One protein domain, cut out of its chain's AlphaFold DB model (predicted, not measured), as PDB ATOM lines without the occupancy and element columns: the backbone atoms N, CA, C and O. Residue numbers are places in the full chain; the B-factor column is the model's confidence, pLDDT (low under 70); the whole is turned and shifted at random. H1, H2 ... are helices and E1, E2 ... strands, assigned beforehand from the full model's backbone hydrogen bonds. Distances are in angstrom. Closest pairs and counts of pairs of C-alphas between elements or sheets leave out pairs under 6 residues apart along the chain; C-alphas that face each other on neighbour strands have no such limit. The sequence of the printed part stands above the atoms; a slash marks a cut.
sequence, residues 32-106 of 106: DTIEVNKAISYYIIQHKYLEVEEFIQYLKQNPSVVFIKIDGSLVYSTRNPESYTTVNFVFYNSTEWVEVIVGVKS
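What this domain is: This is residues 32 to 106 of the 106 residues of an uncharacterized protein of Thermoprotei archaeon (UniProt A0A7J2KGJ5). A single twisted sheet of six strands makes a wall, with the one helix, H1, packed along one of its faces and no named helix on the other. The long hairpin E5 and E6 runs through the middle of the sheet; the hairpin E1 and E2 extends it on one side and the hairpin E3 and E4 on the other. The printed part has 75 residues, with named elements in the order E1, E2, H1, E3, E4, E5, E6, and its class is mostly strand. The sheet's order is E1, E2, E5, E6, E3, E4, and it is mixed, with E2 and E5 parallel. The whole is compact, with a radius of gyration of the C-alphas of 12.4 A and spans of 36 by 29 by 19 A.

Where its parts are: The longest strands by residues are E5, residues 84 to 93, 27.8 A from first to last C-alpha, and E6, residues 96 to 105, 29.3 A. E6 ends with C-alpha 105 at (132.984, 142.562, 161.484). E2 is residues 40 to 45, 16.0 A, and E1 is residues 33 to 37, 12.0 A, beginning with C-alpha 33 at (154.232, 143.455, 159.592). E3 is residues 65 to 70, 14.3 A, and E4 is residues 73 to 77, 11.2 A. H1 is residues 52 to 60, 12.3 A, beginning with C-alpha 52 at (147.557, 127.021, 159.282).

How they stand to each other: In the hairpin E5 and E6, antiparallel at 160 degrees, N 89 and O 100 are within hydrogen-bond range at 2.8 A. E6 and E3 are antiparallel at 163 degrees, with N 101 and O 69 at 2.9 A. The hairpin E3 and E4 is antiparallel at 163 degrees, with N 68 and O 76 at 2.9 A. On the other side of E5, E2 is parallel to it at 35 degrees, with N 43 and O 88 at 3.0 A. The hairpin E1 and E2 is antiparallel at 161 degrees, with N 42 and O 34 at 3.0 A. E1 and E4 are the edge strands, and they are apart. H1 is on the sheet at a height of 8.4 A, over E6 and only just over E3, where 3 of its 9 C-alphas fall. It runs along the strands, at 5 degrees to E6 on the local plane. The closest C-alphas of H1 and E3 are those of Leu 59 and Val 65, 6.7 A apart. E2, H1 and E3 form a split strand-helix-strand unit, two strands running the same way with a helix between them in the chain and E5 and E6 between them in the sheet; its crossover is right-handed. In H1 every O i to N i+4 pair is within hydrogen-bond range.

The domain as a whole: The C-alphas farthest apart are those of Asn 80 and Ser 94, 36.4 A. The printed part has no cut and no long link. Its mean pLDDT is 72.0, and it is under 70 at residues 32 to 50, 80 to 82, 92 to 96 and 106.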
ATOM      1  N   ASP A  32     157.365 140.203 161.381       43.44
ATOM      2  CA  ASP A  32     157.296 141.566 160.865       43.44
ATOM      3  C   ASP A  32     156.017 141.788 160.052       43.44
ATOM      4  O   ASP A  32     155.589 140.967 159.235       43.44
ATOM      5  N   THR A  33     155.386 142.928 160.318       47.97
ATOM      6  CA  THR A  33     154.232 143.455 159.592       47.97
ATOM      7  C   THR A  33     154.704 144.203 158.357       47.97
ATOM      8  O   THR A  33     155.475 145.154 158.483       47.97
ATOM      9  N   ILE A  34     154.206 143.834 157.175       47.97
ATOM     10  CA  ILE A  34     154.459 144.594 155.948       47.97
ATOM     11  C   ILE A  34     153.179 145.355 155.592       47.97
ATOM     12  O   ILE A  34     152.197 144.781 155.119       47.97
ATOM     13  N   GLU A  35     153.184 146.663 155.846       37.03
ATOM     14  CA  GLU A  35     152.151 147.586 155.370       37.03
ATOM     15  C   GLU A  35     152.421 147.906 153.891       37.03
ATOM     16  O   GLU A  35     153.459 148.470 153.546       37.03
ATOM     17  N   VAL A  36     151.514 147.496 152.998       42.69
ATOM     18  CA  VAL A  36     151.704 147.588 151.536       42.69
ATOM     19  C   VAL A  36     151.055 148.852 150.958       42.69
ATOM     20  O   VAL A  36     151.492 149.374 149.934       42.69
ATOM     21  N   ASN A  37     150.025 149.372 151.626       32.03
ATOM     22  CA  ASN A  37     149.311 150.621 151.340       32.03
ATOM     23  C   ASN A  37     148.428 150.926 152.569       32.03
ATOM     24  O   ASN A  37     148.042 149.988 153.259       32.03
ATOM     25  N   LYS A  38     147.984 152.179 152.760       36.38
ATOM     26  CA  LYS A  38     146.939 152.615 153.718       36.38
ATOM     27  C   LYS A  38     145.648 151.759 153.736       36.38
ATOM     28  O   LYS A  38     144.772 152.024 154.551       36.38
ATOM     29  N   ALA A  39     145.496 150.786 152.834       35.31
ATOM     30  CA  ALA A  39     144.330 149.915 152.697       35.31
ATOM     31  C   ALA A  39     144.627 148.401 152.762       35.31
ATOM     32  O   ALA A  39     143.677 147.626 152.827       35.31
ATOM     33  N   ILE A  40     145.889 147.950 152.703       42.97
ATOM     34  CA  ILE A  40     146.215 146.512 152.686       42.97
ATOM     35  C   ILE A  40     147.504 146.274 153.481       42.97
ATOM     36  O   ILE A  40     148.590 146.674 153.061       42.97
ATOM     37  N   SER A  41     147.369 145.586 154.614       45.28
ATOM     38  CA  SER A  41     148.482 145.124 155.445       45.28
ATOM     39  C   SER A  41     148.532 143.602 155.410       45.28
ATOM     40  O   SER A  41     147.498 142.951 155.577       45.28
ATOM     41  N   TYR A  42     149.726 143.046 155.199       51.88
ATOM     42  CA  TYR A  42     149.965 141.607 155.261       51.88
ATOM     43  C   TYR A  42     150.737 141.272 156.537       51.88
ATOM     44  O   TYR A  42     151.818 141.810 156.793       51.88
ATOM     45  N   TYR A  43     150.181 140.365 157.335       58.56
ATOM     46  CA  TYR A  43     150.860 139.793 158.493       58.56
ATOM     47  C   TYR A  43     151.585 138.520 158.059       58.56
ATOM     48  O   TYR A  43     150.943 137.511 157.758       58.56
ATOM     49  N   ILE A  44     152.918 138.565 158.007       57.12
ATOM     50  CA  ILE A  44     153.726 137.387 157.686       57.12
ATOM     51  C   ILE A  44     153.975 136.604 158.971       57.12
ATOM     52  O   ILE A  44     154.624 137.086 159.902       57.12
ATOM     53  N   ILE A  45     153.469 135.374 159.017       60.31
ATOM     54  CA  ILE A  45     153.632 134.483 160.161       60.31
ATOM     55  C   ILE A  45     154.601 133.369 159.758       60.31
ATOM     56  O   ILE A  45     154.238 132.411 159.081       60.31
ATOM     57  N   GLN A  46     155.857 133.498 160.191       53.19
ATOM     58  CA  GLN A  46     156.830 132.403 160.206       53.19
ATOM     59  C   GLN A  46     156.882 131.823 161.619       53.19
ATOM     60  O   GLN A  46     157.616 132.313 162.479       53.19
ATOM     61  N   HIS A  47     156.094 130.781 161.880       53.91
ATOM     62  CA  HIS A  47     156.137 130.072 163.156       53.91
ATOM     63  C   HIS A  47     156.332 128.582 162.910       53.91
ATOM     64  O   HIS A  47     155.487 127.923 162.323       53.91
ATOM     65  N   LYS A  48     157.410 128.015 163.458       52.44
ATOM     66  CA  LYS A  48     157.716 126.572 163.406       52.44
ATOM     67  C   LYS A  48     156.670 125.675 164.108       52.44
ATOM     68  O   LYS A  48     156.827 124.464 164.129       52.44
ATOM     69  N   TYR A  49     155.658 126.269 164.739       55.31
ATOM     70  CA  TYR A  49     154.727 125.586 165.646       55.31
ATOM     71  C   TYR A  49     153.282 126.077 165.518       55.31
ATOM     72  O   TYR A  49     152.462 125.659 166.319       55.31
ATOM     73  N   LEU A  50     152.984 126.997 164.593       65.19
ATOM     74  CA  LEU A  50     151.606 127.408 164.342       65.19
ATOM     75  C   LEU A  50     151.238 126.897 162.959       65.19
ATOM     76  O   LEU A  50     151.658 127.473 161.954       65.19
ATOM     77  N   GLU A  51     150.508 125.790 162.928       77.31
ATOM     78  CA  GLU A  51     149.974 125.254 161.682       77.31
ATOM     79  C   GLU A  51     148.808 126.127 161.203       77.31
ATOM     80  O   GLU A  51     148.077 126.726 162.004       77.31
ATOM     81  N   VAL A  52     148.638 126.226 159.882       79.12
ATOM     82  CA  VAL A  52     147.557 127.021 159.282       79.12
ATOM     83  C   VAL A  52     146.212 126.521 159.806       79.12
ATOM     84  O   VAL A  52     145.360 127.320 160.186       79.12
ATOM     85  N   GLU A  53     146.042 125.204 159.911       83.38
ATOM     86  CA  GLU A  53     144.847 124.561 160.442       83.38
ATOM     87  C   GLU A  53     144.515 125.027 161.864       83.38
ATOM     88  O   GLU A  53     143.366 125.389 162.130       83.38
ATOM     89  N   GLU A  54     145.497 125.063 162.768       81.19
ATOM     90  CA  GLU A  54     145.311 125.510 164.155       81.19
ATOM     91  C   GLU A  54     144.893 126.982 164.214       81.19
ATOM     92  O   GLU A  54     143.945 127.339 164.924       81.19
ATOM     93  N   PHE A  55     145.535 127.829 163.405       82.75
ATOM     94  CA  PHE A  55     145.167 129.235 163.268       82.75
ATOM     95  C   PHE A  55     143.729 129.399 162.756       82.75
ATOM     96  O   PHE A  55     142.954 130.176 163.318       82.75
ATOM     97  N   ILE A  56     143.324 128.625 161.743       85.81
ATOM     98  CA  ILE A  56     141.953 128.655 161.225       85.81
ATOM     99  C   ILE A  56     140.945 128.214 162.290       85.81
ATOM    100  O   ILE A  56     139.890 128.839 162.420       85.81
ATOM    101  N   GLN A  57     141.230 127.153 163.048       85.69
ATOM    102  CA  GLN A  57     140.327 126.692 164.107       85.69
ATOM    103  C   GLN A  57     140.163 127.742 165.204       85.69
ATOM    104  O   GLN A  57     139.038 127.995 165.637       85.69
ATOM    105  N   TYR A  58     141.253 128.402 165.597       82.19
ATOM    106  CA  TYR A  58     141.204 129.520 166.532       82.19
ATOM    107  C   TYR A  58     140.328 130.668 166.004       82.19
ATOM    108  O   TYR A  58     139.444 131.156 166.708       82.19
ATOM    109  N   LEU A  59     140.497 131.060 164.737       83.75
ATOM    110  CA  LEU A  59     139.703 132.130 164.128       83.75
ATOM    111  C   LEU A  59     138.213 131.791 164.024       83.75
ATOM    112  O   LEU A  59     137.378 132.660 164.260       83.75
ATOM    113  N   LYS A  60     137.857 130.536 163.724       85.94
ATOM    114  CA  LYS A  60     136.454 130.080 163.668       85.94
ATOM    115  C   LYS A  60     135.719 130.221 165.003       85.94
ATOM    116  O   LYS A  60     134.493 130.308 165.009       85.94
ATOM    117  N   GLN A  61     136.448 130.223 166.118       81.62
ATOM    118  CA  GLN A  61     135.882 130.420 167.453       81.62
ATOM    119  C   GLN A  61     135.636 131.901 167.771       81.62
ATOM    120  O   GLN A  61     134.913 132.209 168.719       81.62
ATOM    121  N   ASN A  62     136.210 132.828 166.997       78.06
ATOM    122  CA  ASN A  62     136.034 134.253 167.221       78.06
ATOM    123  C   ASN A  62     134.694 134.728 166.620       78.06
ATOM    124  O   ASN A  62     134.527 134.694 165.399       78.06
ATOM    125  N   PRO A  63     133.751 135.240 167.435       83.44
ATOM    126  CA  PRO A  63     132.432 135.667 166.959       83.44
ATOM    127  C   PRO A  63     132.479 136.880 166.017       83.44
ATOM    128  O   PRO A  63     131.477 137.196 165.375       83.44
ATOM    129  N   SER A  64     133.620 137.568 165.937       82.06
ATOM    130  CA  SER A  64     133.837 138.700 165.035       82.06
ATOM    131  C   SER A  64     134.265 138.264 163.635       82.06
ATOM    132  O   SER A  64     134.264 139.088 162.727       82.06
ATOM    133  N   VAL A  65     134.641 136.997 163.430       84.12
ATOM    134  CA  VAL A  65     135.051 136.492 162.117       84.12
ATOM    135  C   VAL A  65     133.813 136.164 161.282       84.12
ATOM    136  O   VAL A  65     132.926 135.424 161.698       84.12
ATOM    137  N   VAL A  66     133.763 136.728 160.079       86.38
ATOM    138  CA  VAL A  66     132.644 136.607 159.135       86.38
ATOM    139  C   VAL A  66     132.957 135.585 158.051       86.38
ATOM    140  O   VAL A  66     132.080 134.817 157.659       86.38
ATOM    141  N   PHE A  67     134.199 135.545 157.569       90.50
ATOM    142  CA  PHE A  67     134.653 134.526 156.629       90.50
ATOM    143  C   PHE A  67     136.158 134.291 156.723       90.50
ATOM    144  O   PHE A  67     136.904 135.131 157.226       90.50
ATOM    145  N   ILE A  68     136.593 133.154 156.185       89.50
ATOM    146  CA  ILE A  68     138.002 132.801 156.024       89.50
ATOM    147  C   ILE A  68     138.187 132.210 154.626       89.50
ATOM    148  O   ILE A  68     137.439 131.310 154.228       89.50
ATOM    149  N   LYS A  69     139.192 132.696 153.894       89.56
ATOM    150  CA  LYS A  69     139.672 132.094 152.648       89.56
ATOM    151  C   LYS A  69     141.112 131.623 152.804       89.56
ATOM    152  O   LYS A  69     141.893 132.317 153.443       89.56
ATOM    153  N   ILE A  70     141.432 130.488 152.194       88.38
ATOM    154  CA  ILE A  70     142.793 129.957 152.062       88.38
ATOM    155  C   ILE A  70     143.082 129.830 150.570       88.38
ATOM    156  O   ILE A  70     142.296 129.192 149.867       88.38
ATOM    157  N   ASP A  71     144.132 130.486 150.081       84.19
ATOM    158  CA  ASP A  71     144.522 130.509 148.661       84.19
ATOM    159  C   ASP A  71     143.323 130.762 147.725       84.19
ATOM    160  O   ASP A  71     143.066 130.062 146.744       84.19
ATOM    161  N   GLY A  72     142.501 131.749 148.097       80.56
ATOM    162  CA  GLY A  72     141.284 132.135 147.378       80.56
ATOM    163  C   GLY A  72     140.048 131.254 147.619       80.56
ATOM    164  O   GLY A  72     138.932 131.696 147.331       80.56
ATOM    165  N   SER A  73     140.197 130.065 148.204       91.19
ATOM    166  CA  SER A  73     139.100 129.132 148.489       91.19
ATOM    167  C   SER A  73     138.416 129.441 149.821       91.19
ATOM    168  O   SER A  73     139.070 129.574 150.851       91.19
ATOM    169  N   LEU A  74     137.085 129.541 149.829       90.62
ATOM    170  CA  LEU A  74     136.306 129.816 151.040       90.62
ATOM    171  C   LEU A  74     136.231 128.571 151.938       90.62
ATOM    172  O   LEU A  74     135.637 127.569 151.551       90.62
ATOM    173  N   VAL A  75     136.778 128.655 153.151       93.25
ATOM    174  CA  VAL A  75     136.790 127.543 154.127       93.25
ATOM    175  C   VAL A  75     135.850 127.764 155.314       93.25
ATOM    176  O   VAL A  75     135.597 126.850 156.102       93.25
ATOM    177  N   TYR A  76     135.347 128.988 155.472       92.12
ATOM    178  CA  TYR A  76     134.384 129.365 156.499       92.12
ATOM    179  C   TYR A  76     133.621 130.616 156.065       92.12
ATOM    180  O   TYR A  76     134.237 131.564 155.576       92.12
ATOM    181  N   SER A  77     132.308 130.652 156.295       91.81
ATOM    182  CA  SER A  77     131.545 131.900 156.344       91.81
ATOM    183  C   SER A  77     130.359 131.795 157.294       91.81
ATOM    184  O   SER A  77     129.819 130.711 157.537       91.81
ATOM    185  N   THR A  78     129.911 132.937 157.797       88.06
ATOM    186  CA  THR A  78     128.628 133.064 158.488       88.06
ATOM    187  C   THR A  78     127.489 133.244 157.471       88.06
ATOM    188  O   THR A  78     127.718 133.526 156.292       88.06
ATOM    189  N   ARG A  79     126.239 133.015 157.901       78.25
ATOM    190  CA  ARG A  79     125.051 133.011 157.018       78.25
ATOM    191  C   ARG A  79     124.546 134.408 156.629       78.25
ATOM    192  O   ARG A  79     123.789 134.505 155.672       78.25
ATOM    193  N   ASN A  80     124.970 135.457 157.336       67.44
ATOM    194  CA  ASN A  80     124.597 136.844 157.061       67.44
ATOM    195  C   ASN A  80     125.873 137.674 156.868       67.44
ATOM    196  O   ASN A  80     126.616 137.837 157.838       67.44
ATOM    197  N   PRO A  81     126.145 138.198 155.659       59.59
ATOM    198  CA  PRO A  81     127.269 139.097 155.457       59.59
ATOM    199  C   PRO A  81     126.943 140.451 156.098       59.59
ATOM    200  O   PRO A  81     126.280 141.301 155.509       59.59
ATOM    201  N   GLU A  82     127.374 140.618 157.345       66.69
ATOM    202  CA  GLU A  82     127.512 141.928 157.985       66.69
ATOM    203  C   GLU A  82     128.621 142.734 157.278       66.69
ATOM    204  O   GLU A  82     129.434 142.164 156.545       66.69
ATOM    205  N   SER A  83     128.667 144.058 157.480       78.31
ATOM    206  CA  SER A  83     129.816 144.860 157.027       78.31
ATOM    207  C   SER A  83     131.099 144.293 157.633       78.31
ATOM    208  O   SER A  83     131.127 143.973 158.823       78.31
ATOM    209  N   TYR A  84     132.147 144.158 156.823       79.56
ATOM    210  CA  TYR A  84     133.410 143.584 157.267       79.56
ATOM    211  C   TYR A  84     134.617 144.334 156.710       79.56
ATOM    212  O   TYR A  84     134.589 144.899 155.617       79.56
ATOM    213  N   THR A  85     135.713 144.235 157.452       79.00
ATOM    214  CA  THR A  85     137.061 144.612 157.036       79.00
ATOM    215  C   THR A  85     137.885 143.343 156.843       79.00
ATOM    216  O   THR A  85     137.710 142.363 157.567       79.00
ATOM    217  N   THR A  86     138.777 143.327 155.857       77.00
ATOM    218  CA  THR A  86     139.635 142.169 155.580       77.00
ATOM    219  C   THR A  86     141.015 142.331 156.193       77.00
ATOM    220  O   THR A  86     141.629 143.390 156.065       77.00
ATOM    221  N   VAL A  87     141.527 141.259 156.786       76.06
ATOM    222  CA  VAL A  87     142.913 141.135 157.238       76.06
ATOM    223  C   VAL A  87     143.562 139.989 156.475       76.06
ATOM    224  O   VAL A  87     143.016 138.885 156.437       76.06
ATOM    225  N   ASN A  88     144.719 140.252 155.871       77.19
ATOM    226  CA  ASN A  88     145.444 139.268 155.078       77.19
ATOM    227  C   ASN A  88     146.649 138.753 155.870       77.19
ATOM    228  O   ASN A  88     147.462 139.527 156.382       77.19
ATOM    229  N   PHE A  89     146.776 137.436 155.937       76.44
ATOM    230  CA  PHE A  89     147.887 136.729 156.551       76.44
ATOM    231  C   PHE A  89     148.587 135.902 155.484       76.44
ATOM    232  O   PHE A  89     147.941 135.324 154.613       76.44
ATOM    233  N   VAL A  90     149.909 135.831 155.562       76.31
ATOM    234  CA  VAL A  90     150.706 134.983 154.679       76.31
ATOM    235  C   VAL A  90     151.556 134.077 155.552       76.31
ATOM    236  O   VAL A  90     152.409 134.539 156.314       76.31
ATOM    237  N   PHE A  91     151.301 132.780 155.447       73.06
ATOM    238  CA  PHE A  91     152.062 131.744 156.122       73.06
ATOM    239  C   PHE A  91     153.141 131.242 155.177       73.06
ATOM    240  O   PHE A  91     152.869 130.896 154.029       73.06
ATOM    241  N   TYR A  92     154.370 131.194 155.675       69.25
ATOM    242  CA  TYR A  92     155.443 130.477 155.006       69.25
ATOM    243  C   TYR A  92     155.690 129.185 155.768       69.25
ATOM    244  O   TYR A  92     156.363 129.190 156.804       69.25
ATOM    245  N   ASN A  93     155.119 128.089 155.274       64.56
ATOM    246  CA  ASN A  93     155.550 126.764 155.689       64.56
ATOM    247  C   ASN A  93     156.759 126.394 154.829       64.56
ATOM    248  O   ASN A  93     156.859 126.827 153.690       64.56
ATOM    249  N   SER A  94     157.701 125.622 155.361       62.03
ATOM    250  CA  SER A  94     159.060 125.406 154.825       62.03
ATOM    251  C   SER A  94     159.161 125.063 153.321       62.03
ATOM    252  O   SER A  94     160.251 125.135 152.755       62.03
ATOM    253  N   THR A  95     158.053 124.679 152.685       62.66
ATOM    254  CA  THR A  95     157.925 124.314 151.271       62.66
ATOM    255  C   THR A  95     156.922 125.156 150.473       62.66
ATOM    256  O   THR A  95     156.945 125.076 149.246       62.66
ATOM    257  N   GLU A  96     156.052 125.949 151.107       68.19
ATOM    258  CA  GLU A  96     154.947 126.632 150.425       68.19
ATOM    259  C   GLU A  96     154.486 127.925 151.114       68.19
ATOM    260  O   GLU A  96     154.583 128.109 152.329       68.19
ATOM    261  N   TRP A  97     153.971 128.831 150.284       75.44
ATOM    262  CA  TRP A  97     153.322 130.067 150.698       75.44
ATOM    263  C   TRP A  97     151.817 129.837 150.719       75.44
ATOM    264  O   TRP A  97     151.263 129.460 149.691       75.44
ATOM    265  N   VAL A  98     151.179 130.093 151.857       80.81
ATOM    266  CA  VAL A  98     149.729 129.965 152.023       80.81
ATOM    267  C   VAL A  98     149.156 131.325 152.394       80.81
ATOM    268  O   VAL A  98     149.529 131.909 153.417       80.81
ATOM    269  N   GLU A  99     148.254 131.849 151.571       81.94
ATOM    270  CA  GLU A  99     147.531 133.085 151.864       81.94
ATOM    271  C   GLU A  99     146.248 132.769 152.635       81.94
ATOM    272  O   GLU A  99     145.416 131.974 152.199       81.94
ATOM    273  N   VAL A 100     146.052 133.442 153.766       82.94
ATOM    274  CA  VAL A 100     144.830 133.366 154.562       82.94
ATOM    275  C   VAL A 100     144.200 134.751 154.648       82.94
ATOM    276  O   VAL A 100     144.753 135.664 155.256       82.94
ATOM    277  N   ILE A 101     143.007 134.909 154.079       84.31
ATOM    278  CA  ILE A 101     142.230 136.154 154.142       84.31
ATOM    279  C   ILE A 101     141.092 135.972 155.135       84.31
ATOM    280  O   ILE A 101     140.269 135.065 154.990       84.31
ATOM    281  N   VAL A 102     141.004 136.869 156.110       81.44
ATOM    282  CA  VAL A 102     139.999 136.831 157.172       81.44
ATOM    283  C   VAL A 102     139.125 138.073 157.081       81.44
ATOM    284  O   VAL A 102     139.622 139.193 157.152       81.44
ATOM    285  N   GLY A 103     137.816 137.885 156.939       83.69
ATOM    286  CA  GLY A 103     136.841 138.962 157.096       83.69
ATOM    287  C   GLY A 103     136.432 139.097 158.556       83.69
ATOM    288  O   GLY A 103     135.995 138.115 159.154       83.69
ATOM    289  N   VAL A 104     136.536 140.296 159.115       78.56
ATOM    290  CA  VAL A 104     136.168 140.620 160.500       78.56
ATOM    291  C   VAL A 104     135.088 141.695 160.488       78.56
ATOM    292  O   VAL A 104     135.179 142.624 159.691       78.56
ATOM    293  N   LYS A 105     134.068 141.574 161.343       80.62
ATOM    294  CA  LYS A 105     132.984 142.562 161.484       80.62
ATOM    295  C   LYS A 105     133.552 143.978 161.660       80.62
ATOM    296  O   LYS A 105     134.464 144.162 162.468       80.62
ATOM    297  N   SER A 106     133.037 144.932 160.881       69.69
ATOM    298  CA  SER A 106     133.370 146.365 160.984       69.69
ATOM    299  C   SER A 106     132.669 147.036 162.159       69.69
ATOM    300  O   SER A 106     131.501 146.676 162.428       69.69
TER     301      SER A 106